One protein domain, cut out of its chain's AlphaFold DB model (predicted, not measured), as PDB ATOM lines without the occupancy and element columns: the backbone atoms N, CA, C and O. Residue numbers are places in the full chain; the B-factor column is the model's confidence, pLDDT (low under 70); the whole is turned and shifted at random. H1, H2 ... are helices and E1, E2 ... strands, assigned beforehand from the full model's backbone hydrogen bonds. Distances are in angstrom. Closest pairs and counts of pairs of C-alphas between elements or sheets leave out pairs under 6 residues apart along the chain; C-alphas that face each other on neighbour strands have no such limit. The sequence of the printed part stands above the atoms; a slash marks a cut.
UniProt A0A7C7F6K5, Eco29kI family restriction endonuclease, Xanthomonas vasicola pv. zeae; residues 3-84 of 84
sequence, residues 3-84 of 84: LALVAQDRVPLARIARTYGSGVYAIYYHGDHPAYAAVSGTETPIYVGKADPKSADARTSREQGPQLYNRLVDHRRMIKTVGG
ATOM      1  N   LEU A   3     183.391 190.313 209.552       51.03
ATOM      2  CA  LEU A   3     182.669 189.747 208.403       51.03
ATOM      3  C   LEU A   3     183.558 189.522 207.164       51.03
ATOM      4  O   LEU A   3     183.372 188.554 206.438       51.03
ATOM      5  N   ALA A   4     184.565 190.378 206.957       57.62
ATOM      6  CA  ALA A   4     185.485 190.269 205.824       57.62
ATOM      7  C   ALA A   4     186.373 189.013 205.881       57.62
ATOM      8  O   ALA A   4     186.779 188.520 204.835       57.62
ATOM      9  N   LEU A   5     186.662 188.485 207.079       59.69
ATOM     10  CA  LEU A   5     187.447 187.257 207.243       59.69
ATOM     11  C   LEU A   5     186.620 186.013 206.884       59.69
ATOM     12  O   LEU A   5     187.140 185.079 206.289       59.69
ATOM     13  N   VAL A   6     185.330 186.020 207.238       61.88
ATOM     14  CA  VAL A   6     184.406 184.895 207.010       61.88
ATOM     15  C   VAL A   6     184.027 184.768 205.530       61.88
ATOM     16  O   VAL A   6     183.790 183.666 205.056       61.88
ATOM     17  N   ALA A   7     184.012 185.880 204.790       61.78
ATOM     18  CA  ALA A   7     183.641 185.910 203.375       61.78
ATOM     19  C   ALA A   7     184.750 185.453 202.405       61.78
ATOM     20  O   ALA A   7     184.507 185.401 201.202       61.78
ATOM     21  N   GLN A   8     185.969 185.174 202.883       76.50
ATOM     22  CA  GLN A   8     187.055 184.702 202.018       76.50
ATOM     23  C   GLN A   8     186.978 183.192 201.804       76.50
ATOM     24  O   GLN A   8     186.751 182.434 202.748       76.50
ATOM     25  N   ASP A   9     187.250 182.756 200.572       82.44
ATOM     26  CA  ASP A   9     187.360 181.334 200.261       82.44
ATOM     27  C   ASP A   9     188.418 180.665 201.140       82.44
ATOM     28  O   ASP A   9     189.562 181.122 201.267       82.44
ATOM     29  N   ARG A  10     188.039 179.533 201.738       88.06
ATOM     30  CA  ARG A  10     188.953 178.727 202.544       88.06
ATOM     31  C   ARG A  10     189.945 178.026 201.636       88.06
ATOM     32  O   ARG A  10     189.584 177.222 200.780       88.06
ATOM     33  N   VAL A  11     191.224 178.277 201.886       91.00
ATOM     34  CA  VAL A  11     192.319 177.613 201.181       91.00
ATOM     35  C   VAL A  11     192.909 176.528 202.079       91.00
ATOM     36  O   VAL A  11     193.210 176.802 203.244       91.00
ATOM     37  N   PRO A  12     193.142 175.302 201.571       92.88
ATOM     38  CA  PRO A  12     193.841 174.278 202.335       92.88
ATOM     39  C   PRO A  12     195.202 174.783 202.822       92.88
ATOM     40  O   PRO A  12     196.019 175.242 202.020       92.88
ATOM     41  N   LEU A  13     195.497 174.615 204.116       90.62
ATOM     42  CA  LEU A  13     196.756 175.061 204.734       90.62
ATOM     43  C   LEU A  13     198.003 174.498 204.017       90.62
ATOM     44  O   LEU A  13     199.063 175.122 203.984       90.62
ATOM     45  N   ALA A  14     197.882 173.326 203.387       89.69
ATOM     46  CA  ALA A  14     198.943 172.716 202.587       89.69
ATOM     47  C   ALA A  14     199.249 173.457 201.269       89.69
ATOM     48  O   ALA A  14     200.375 173.348 200.784       89.69
ATOM     49  N   ARG A  15     198.283 174.200 200.710       90.69
ATOM     50  CA  ARG A  15     198.318 174.810 199.368       90.69
ATOM     51  C   ARG A  15     198.427 176.338 199.382       90.69
ATOM     52  O   ARG A  15     198.214 176.973 198.355       90.69
ATOM     53  N   ILE A  16     198.750 176.937 200.525       90.25
ATOM     54  CA  ILE A  16     198.891 178.391 200.617       90.25
ATOM     55  C   ILE A  16     200.056 178.850 199.734       90.25
ATOM     56  O   ILE A  16     201.196 178.416 199.914       90.25
ATOM     57  N   ALA A  17     199.759 179.742 198.789       89.44
ATOM     58  CA  ALA A  17     200.754 180.369 197.934       89.44
ATOM     59  C   ALA A  17     201.521 181.460 198.693       89.44
ATOM     60  O   ALA A  17     200.981 182.120 199.582       89.44
ATOM     61  N   ARG A  18     202.785 181.685 198.318       91.88
ATOM     62  CA  ARG A  18     203.574 182.783 198.880       91.88
ATOM     63  C   ARG A  18     202.982 184.120 198.444       91.88
ATOM     64  O   ARG A  18     202.953 184.426 197.257       91.88
ATOM     65  N   THR A  19     202.581 184.929 199.414       90.19
ATOM     66  CA  THR A  19     202.017 186.265 199.196       90.19
ATOM     67  C   THR A  19     202.739 187.300 200.048       90.19
ATOM     68  O   THR A  19     203.393 186.972 201.039       90.19
ATOM     69  N   TYR A  20     202.648 188.561 199.631       92.50
ATOM     70  CA  TYR A  20     203.072 189.707 200.427       92.50
ATOM     71  C   TYR A  20     201.860 190.283 201.156       92.50
ATOM     72  O   TYR A  20     200.797 190.430 200.554       92.50
ATOM     73  N   GLY A  21     202.023 190.611 202.430       92.69
ATOM     74  CA  GLY A  21     200.982 191.179 203.267       92.69
ATOM     75  C   GLY A  21     201.085 190.749 204.729       92.69
ATOM     76  O   GLY A  21     201.677 189.725 205.090       92.69
ATOM     77  N   SER A  22     200.448 191.560 205.557       92.50
ATOM     78  CA  SER A  22     200.152 191.333 206.968       92.50
ATOM     79  C   SER A  22     198.633 191.318 207.160       92.50
ATOM     80  O   SER A  22     197.896 191.757 206.275       92.50
ATOM     81  N   GLY A  23     198.139 190.787 208.274       91.31
ATOM     82  CA  GLY A  23     196.695 190.681 208.480       91.31
ATOM     83  C   GLY A  23     196.273 189.650 209.515       91.31
ATOM     84  O   GLY A  23     197.098 189.056 210.207       91.31
ATOM     85  N   VAL A  24     194.961 189.456 209.613       92.19
ATOM     86  CA  VAL A  24     194.314 188.458 210.476       92.19
ATOM     87  C   VAL A  24     194.066 187.181 209.675       92.19
ATOM     88  O   VAL A  24     193.815 187.242 208.473       92.19
ATOM     89  N   TYR A  25     194.132 186.031 210.336       92.62
ATOM     90  CA  TYR A  25     193.812 184.729 209.761       92.62
ATOM     91  C   TYR A  25     193.042 183.858 210.743       92.62
ATOM     92  O   TYR A  25     193.151 184.009 211.959       92.62
ATOM     93  N   ALA A  26     192.309 182.903 210.185       94.00
ATOM     94  CA  ALA A  26     191.636 181.852 210.918       94.00
ATOM     95  C   ALA A  26     192.050 180.485 210.359       94.00
ATOM     96  O   ALA A  26     192.234 180.325 209.150       94.00
ATOM     97  N   ILE A  27     192.213 179.509 211.247       94.00
ATOM     98  CA  ILE A  27     192.453 178.108 210.905       94.00
ATOM     99  C   ILE A  27     191.207 177.325 211.294       94.00
ATOM    100  O   ILE A  27     190.701 177.451 212.410       94.00
ATOM    101  N   TYR A  28     190.744 176.502 210.363       94.56
ATOM    102  CA  TYR A  28     189.579 175.640 210.511       94.56
ATOM    103  C   TYR A  28     190.037 174.188 210.526       94.56
ATOM    104  O   TYR A  28     190.953 173.808 209.790       94.56
ATOM    105  N   TYR A  29     189.415 173.389 211.385       94.94
ATOM    106  CA  TYR A  29     189.723 171.974 211.520       94.94
ATOM    107  C   TYR A  29     188.711 171.141 210.727       94.94
ATOM    108  O   TYR A  29     187.519 171.423 210.756       94.94
ATOM    109  N   HIS A  30     189.197 170.134 210.004       94.50
ATOM    110  CA  HIS A  30     188.391 169.214 209.187       94.50
ATOM    111  C   HIS A  30     188.875 167.758 209.348       94.50
ATOM    112  O   HIS A  30     188.773 166.966 208.418       94.50
ATOM    113  N   GLY A  31     189.506 167.429 210.479       92.69
ATOM    114  CA  GLY A  31     189.961 166.067 210.770       92.69
ATOM    115  C   GLY A  31     189.037 165.338 211.745       92.69
ATOM    116  O   GLY A  31     188.055 165.901 212.228       92.69
ATOM    117  N   ASP A  32     189.416 164.109 212.088       94.50
ATOM    118  CA  ASP A  32     188.556 163.192 212.849       94.50
ATOM    119  C   ASP A  32     189.012 162.981 214.303       94.50
ATOM    120  O   ASP A  32     188.555 162.066 214.983       94.50
ATOM    121  N   HIS A  33     189.936 163.806 214.813       93.75
ATOM    122  CA  HIS A  33     190.427 163.643 216.179       93.75
ATOM    123  C   HIS A  33     189.290 163.890 217.196       93.75
ATOM    124  O   HIS A  33     188.730 164.992 217.203       93.75
ATOM    125  N   PRO A  34     188.983 162.943 218.109       94.31
ATOM    126  CA  PRO A  34     187.803 163.021 218.977       94.31
ATOM    127  C   PRO A  34     187.706 164.309 219.802       94.31
ATOM    128  O   PRO A  34     186.630 164.884 219.935       94.31
ATOM    129  N   ALA A  35     188.840 164.818 220.297       94.44
ATOM    130  CA  ALA A  35     188.881 166.055 221.082       94.44
ATOM    131  C   ALA A  35     188.435 167.312 220.305       94.44
ATOM    132  O   ALA A  35     188.103 168.322 220.918       94.44
ATOM    133  N   TYR A  36     188.431 167.265 218.969       94.81
ATOM    134  CA  TYR A  36     188.085 168.393 218.100       94.81
ATOM    135  C   TYR A  36     186.805 168.153 217.289       94.81
ATOM    136  O   TYR A  36     186.472 168.960 216.421       94.81
ATOM    137  N   ALA A  37     186.059 167.085 217.591       95.44
ATOM    138  CA  ALA A  37     184.844 166.718 216.866       95.44
ATOM    139  C   ALA A  37     183.810 167.859 216.815       95.44
ATOM    140  O   ALA A  37     183.198 168.085 215.778       95.44
ATOM    141  N   ALA A  38     183.669 168.635 217.897       95.44
ATOM    142  CA  ALA A  38     182.690 169.723 217.993       95.44
ATOM    143  C   ALA A  38     182.941 170.902 217.030       95.44
ATOM    144  O   ALA A  38     182.017 171.657 216.741       95.44
ATOM    145  N   VAL A  39     184.179 171.082 216.558       94.81
ATOM    146  CA  VAL A  39     184.555 172.184 215.652       94.81
ATOM    147  C   VAL A  39     184.896 171.702 214.243       94.81
ATOM    148  O   VAL A  39     185.047 172.527 213.340       94.81
ATOM    149  N   SER A  40     184.998 170.385 214.035       96.31
ATOM    150  CA  SER A  40     185.372 169.806 212.746       96.31
ATOM    151  C   SER A  40     184.311 170.077 211.679       96.31
ATOM    152  O   SER A  40     183.132 169.791 211.877       96.31
ATOM    153  N   GLY A  41     184.720 170.657 210.550       92.81
ATOM    154  CA  GLY A  41     183.821 170.956 209.432       92.81
ATOM    155  C   GLY A  41     182.848 172.114 209.661       92.81
ATOM    156  O   GLY A  41     181.986 172.350 208.818       92.81
ATOM    157  N   THR A  42     182.971 172.836 210.776       93.12
ATOM    158  CA  THR A  42     182.082 173.954 211.120       93.12
ATOM    159  C   THR A  42     182.624 175.303 210.638       93.12
ATOM    160  O   THR A  42     183.791 175.442 210.267       93.12
ATOM    161  N   GLU A  43     181.783 176.335 210.721       90.50
ATOM    162  CA  GLU A  43     182.169 177.736 210.501       90.50
ATOM    163  C   GLU A  43     182.942 178.344 211.690       90.50
ATOM    164  O   GLU A  43     183.339 179.511 211.649       90.50
ATOM    165  N   THR A  44     183.165 177.570 212.759       91.81
ATOM    166  CA  THR A  44     183.891 178.009 213.953       91.81
ATOM    167  C   THR A  44     185.382 177.709 213.788       91.81
ATOM    168  O   THR A  44     185.766 176.541 213.693       91.81
ATOM    169  N   PRO A  45     186.262 178.726 213.767       93.50
ATOM    170  CA  PRO A  45     187.693 178.483 213.668       93.50
ATOM    171  C   PRO A  45     188.236 177.859 214.957       93.50
ATOM    172  O   PRO A  45     187.878 178.274 216.059       93.50
ATOM    173  N   ILE A  46     189.162 176.908 214.822       94.00
ATOM    174  CA  ILE A  46     189.891 176.331 215.965       94.00
ATOM    175  C   ILE A  46     190.995 177.278 216.464       94.00
ATOM    176  O   ILE A  46     191.448 177.175 217.602       94.00
ATOM    177  N   TYR A  47     191.438 178.214 215.617       94.19
ATOM    178  CA  TYR A  47     192.447 179.212 215.959       94.19
ATOM    179  C   TYR A  47     192.263 180.487 215.134       94.19
ATOM    180  O   TYR A  47     192.044 180.420 213.925       94.19
ATOM    181  N   VAL A  48     192.417 181.647 215.775       94.50
ATOM    182  CA  VAL A  48     192.455 182.961 215.120       94.50
ATOM    183  C   VAL A  48     193.750 183.652 215.522       94.50
ATOM    184  O   VAL A  48     194.110 183.676 216.697       94.50
ATOM    185  N   GLY A  49     194.454 184.216 214.546       93.44
ATOM    186  CA  GLY A  49     195.723 184.890 214.773       93.44
ATOM    187  C   GLY A  49     195.895 186.121 213.900       93.44
ATOM    188  O   GLY A  49     195.113 186.392 212.989       93.44
ATOM    189  N   LYS A  50     196.954 186.872 214.184       94.06
ATOM    190  CA  LYS A  50     197.384 188.037 213.414       94.06
ATOM    191  C   LYS A  50     198.864 187.892 213.079       94.06
ATOM    192  O   LYS A  50     199.640 187.369 213.879       94.06
ATOM    193  N   ALA A  51     199.241 188.350 211.896       94.38
ATOM    194  CA  ALA A  51     200.617 188.590 211.506       94.38
ATOM    195  C   ALA A  51     200.785 190.094 211.286       94.38
ATOM    196  O   ALA A  51     200.127 190.657 210.411       94.38
ATOM    197  N   ASP A  52     201.625 190.731 212.096       93.25
ATOM    198  CA  ASP A  52     201.958 192.150 211.972       93.25
ATOM    199  C   ASP A  52     202.915 192.397 210.794       93.25
ATOM    200  O   ASP A  52     203.656 191.491 210.398       93.25
ATOM    201  N   PRO A  53     202.901 193.598 210.191       92.62
ATOM    202  CA  PRO A  53     203.823 193.933 209.114       92.62
ATOM    203  C   PRO A  53     205.273 193.958 209.603       92.62
ATOM    204  O   PRO A  53     205.553 194.212 210.772       92.62
ATOM    205  N   LYS A  54     206.222 193.745 208.681       88.62
ATOM    206  CA  LYS A  54     207.662 193.805 208.989       88.62
ATOM    207  C   LYS A  54     208.088 195.166 209.557       88.62
ATOM    208  O   LYS A  54     209.026 195.231 210.344       88.62
ATOM    209  N   SER A  55     207.432 196.231 209.106       90.06
ATOM    210  CA  SER A  55     207.627 197.602 209.566       90.06
ATOM    211  C   SER A  55     206.270 198.221 209.879       90.06
ATOM    212  O   SER A  55     205.323 198.023 209.115       90.06
ATOM    213  N   ALA A  56     206.186 198.984 210.969       87.38
ATOM    214  CA  ALA A  56     204.974 199.704 211.356       87.38
ATOM    215  C   ALA A  56     204.569 200.770 210.322       87.38
ATOM    216  O   ALA A  56     203.383 201.032 210.147       87.38
ATOM    217  N   ASP A  57     205.540 201.316 209.583       91.44
ATOM    218  CA  ASP A  57     205.319 202.359 208.573       91.44
ATOM    219  C   ASP A  57     204.999 201.802 207.177       91.44
ATOM    220  O   ASP A  57     204.912 202.556 206.206       91.44
ATOM    221  N   ALA A  58     204.855 200.479 207.040       90.25
ATOM    222  CA  ALA A  58     204.577 199.844 205.758       90.25
ATOM    223  C   ALA A  58     203.201 200.263 205.214       90.25
ATOM    224  O   ALA A  58     202.166 199.988 205.826       90.25
ATOM    225  N   ARG A  59     203.176 200.867 204.021       89.69
ATOM    226  CA  ARG A  59     201.948 201.368 203.377       89.69
ATOM    227  C   ARG A  59     201.454 200.465 202.253       89.69
ATOM    228  O   ARG A  59     200.292 200.545 201.869       89.69
ATOM    229  N   THR A  60     202.314 199.591 201.738       92.38
ATOM    230  CA  THR A  60     201.982 198.630 200.678       92.38
ATOM    231  C   THR A  60     202.162 197.188 201.143       92.38
ATOM    232  O   THR A  60     203.014 196.892 201.980       92.38
ATOM    233  N   SER A  61     201.427 196.240 200.552       89.44
ATOM    234  CA  SER A  61     201.555 194.811 200.887       89.44
ATOM    235  C   SER A  61     202.992 194.296 200.732       89.44
ATOM    236  O   SER A  61     203.443 193.475 201.527       89.44
ATOM    237  N   ARG A  62     203.743 194.810 199.744       91.56
ATOM    238  CA  ARG A  62     205.162 194.477 199.541       91.56
ATOM    239  C   ARG A  62     206.042 194.940 200.701       91.56
ATOM    240  O   ARG A  62     206.860 194.150 201.167       91.56
ATOM    241  N   GLU A  63     205.855 196.166 201.184       91.31
ATOM    242  CA  GLU A  63     206.588 196.706 202.342       91.31
ATOM    243  C   GLU A  63     206.252 195.960 203.635       91.31
ATOM    244  O   GLU A  63     207.128 195.737 204.470       91.31
ATOM    245  N   GLN A  64     205.001 195.512 203.780       93.44
ATOM    246  CA  GLN A  64     204.597 194.682 204.915       93.44
ATOM    247  C   GLN A  64     205.366 193.351 204.935       93.44
ATOM    248  O   GLN A  64     205.584 192.784 206.006       93.44
ATOM    249  N   GLY A  65     205.833 192.879 203.775       94.00
ATOM    250  CA  GLY A  65     206.548 191.616 203.625       94.00
ATOM    251  C   GLY A  65     205.612 190.402 203.674       94.00
ATOM    252  O   GLY A  65     204.410 190.551 203.860       94.00
ATOM    253  N   PRO A  66     206.125 189.173 203.501       95.50
ATOM    254  CA  PRO A  66     205.312 187.952 203.459       95.50
ATOM    255  C   PRO A  66     204.921 187.438 204.860       95.50
ATOM    256  O   PRO A  66     205.010 186.243 205.136       95.50
ATOM    257  N   GLN A  67     204.542 188.336 205.772       95.88
ATOM    258  CA  GLN A  67     204.377 188.031 207.199       95.88
ATOM    259  C   GLN A  67     203.250 187.038 207.452       95.88
ATOM    260  O   GLN A  67     203.439 186.042 208.151       95.88
ATOM    261  N   LEU A  68     202.100 187.266 206.816       94.06
ATOM    262  CA  LEU A  68     200.955 186.374 206.929       94.06
ATOM    263  C   LEU A  68     201.277 184.966 206.412       94.06
ATOM    264  O   LEU A  68     201.017 183.973 207.092       94.06
ATOM    265  N   TYR A  69     201.903 184.883 205.235       94.81
ATOM    266  CA  TYR A  69     202.333 183.613 204.654       94.81
ATOM    267  C   TYR A  69     203.295 182.861 205.582       94.81
ATOM    268  O   TYR A  69     203.074 181.684 205.870       94.81
ATOM    269  N   ASN A  70     204.333 183.537 206.085       95.62
ATOM    270  CA  ASN A  70     205.321 182.926 206.975       95.62
ATOM    271  C   ASN A  70     204.655 182.348 208.228       95.62
ATOM    272  O   ASN A  70     204.889 181.192 208.576       95.62
ATOM    273  N   ARG A  71     203.749 183.113 208.847       95.88
ATOM    274  CA  ARG A  71     203.046 182.690 210.059       95.88
ATOM    275  C   ARG A  71     202.188 181.441 209.835       95.88
ATOM    276  O   ARG A  71     202.202 180.526 210.658       95.88
ATOM    277  N   LEU A  72     201.479 181.367 208.707       94.81
ATOM    278  CA  LEU A  72     200.683 180.192 208.335       94.81
ATOM    279  C   LEU A  72     201.567 178.969 208.037       94.81
ATOM    280  O   LEU A  72     201.222 177.847 208.415       94.81
ATOM    281  N   VAL A  73     202.734 179.169 207.416       94.94
ATOM    282  CA  VAL A  73     203.724 178.099 207.205       94.94
ATOM    283  C   VAL A  73     204.267 177.565 208.529       94.94
ATOM    284  O   VAL A  73     204.410 176.345 208.660       94.94
ATOM    285  N   ASP A  74     204.529 178.429 209.505       95.25
ATOM    286  CA  ASP A  74     204.999 178.017 210.831       95.25
ATOM    287  C   ASP A  74     203.937 177.197 211.569       95.25
ATOM    288  O   ASP A  74     204.239 176.106 212.055       95.25
ATOM    289  N   HIS A  75     202.675 177.644 211.564       94.56
ATOM    290  CA  HIS A  75     201.566 176.848 212.107       94.56
ATOM    291  C   HIS A  75     201.469 175.479 211.435       94.56
ATOM    292  O   HIS A  75     201.381 174.459 212.117       94.56
ATOM    293  N   ARG A  76     201.556 175.428 210.100       93.56
ATOM    294  CA  ARG A  76     201.560 174.163 209.353       93.56
ATOM    295  C   ARG A  76     202.692 173.236 209.801       93.56
ATOM    296  O   ARG A  76     202.483 172.029 209.868       93.56
ATOM    297  N   ARG A  77     203.889 173.772 210.061       92.88
ATOM    298  CA  ARG A  77     205.035 172.981 210.540       92.88
ATOM    299  C   ARG A  77     204.772 172.419 211.936       92.88
ATOM    300  O   ARG A  77     204.946 171.223 212.114       92.88
ATOM    301  N   MET A  78     204.283 173.237 212.866       92.06
ATOM    302  CA  MET A  78     203.992 172.806 214.243       92.06
ATOM    303  C   MET A  78     202.847 171.791 214.328       92.06
ATOM    304  O   MET A  78     202.890 170.861 215.123       92.06
ATOM    305  N   ILE A  79     201.834 171.905 213.468       90.56
ATOM    306  CA  ILE A  79     200.762 170.900 213.401       90.56
ATOM    307  C   ILE A  79     201.321 169.546 212.936       90.56
ATOM    308  O   ILE A  79     200.928 168.500 213.444       90.56
ATOM    309  N   LYS A  80     202.279 169.547 212.002       89.06
ATOM    310  CA  LYS A  80     202.918 168.311 211.528       89.06
ATOM    311  C   LYS A  80     203.802 167.640 212.580       89.06
ATOM    312  O   LYS A  80     203.979 166.435 212.492       89.06
ATOM    313  N   THR A  81     204.356 168.377 213.546       87.88
ATOM    314  CA  THR A  81     205.223 167.784 214.581       87.88
ATOM    315  C   THR A  81     204.452 167.019 215.652       87.88
ATOM    316  O   THR A  81     205.054 166.211 216.344       87.88
ATOM    317  N   VAL A  82     203.149 167.275 215.808       77.12
ATOM    318  CA  VAL A  82     202.302 166.620 216.824       77.12
ATOM    319  C   VAL A  82     201.420 165.498 216.265       77.12
ATOM    320  O   VAL A  82     200.800 164.781 217.035       77.12
ATOM    321  N   GLY A  83     201.333 165.363 214.938       59.94
ATOM    322  CA  GLY A  83     200.541 164.331 214.253       59.94
ATOM    323  C   GLY A  83     201.349 163.106 213.813       59.94
ATOM    324  O   GLY A  83     200.947 162.458 212.847       59.94
ATOM    325  N   GLY A  84     202.502 162.868 214.444       47.44
ATOM    326  CA  GLY A  84     203.350 161.688 214.249       47.44
ATOM    327  C   GLY A  84     203.149 160.656 215.345       47.44
ATOM    328  O   GLY A  84     202.794 161.070 216.471       47.44
TER     329      GLY A  84
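Overview. This is residues 3 to 84 of the 84 residues of the protein "Eco29kI family restriction endonuclease" of Xanthomonas vasicola pv. zeae (UniProt A0A7C7F6K5). A two-stranded hairpin, E1 and E2, has helix H3 packed over one face of it, across both strands, through residues 67 to 75, while residues 77 to 84, of which 77 to 82 belong to H3, stick out. Residues 28 to 46 make a long loop at one end of the hairpin. The 82 printed residues hold H1, E1, E2, H2, H3 in that order, an antiparallel sheet, class mixed, with under half in named elements. It is only just compact, close to loose: radius of gyration of the C-alphas 14.1 A, spans 44 by 31 by 19 A.

Along the chain. H1 is residues 3 to 6, from C-alpha 3 at (182.669, 189.747, 208.403). E1 is 23 to 27, 13.5 A; E2 is 47 to 51, 13.2 A; H2 is 61 to 64. H3, 67 to 82, 23.6 A, ends at (202.302, 166.620, 216.824).

Arrangement. E1 and E2 are antiparallel at 156 degrees, with N 25 and O 49 2.9 A apart. The closest C-alphas of E2 and H3, Ala 51 and Leu 68, are 5.1 A apart; those of H1 and E1, Leu 5 and Tyr 25, 7.3 A. H2 and H3 meet only through their tight link. In H3, 11 of 12 O i to N i+4 pairs are within hydrogen-bond range; H1 and H2 are too short for such a pair.

Size, cuts and confidence. The C-alphas farthest apart, of Pro 34 and Asp 57, are 44.3 A apart. The printed part has no cut; the links H1 to E1 and E1 to E2 are long. pLDDT is under 70 at residues 3 to 7 and 83 to 84.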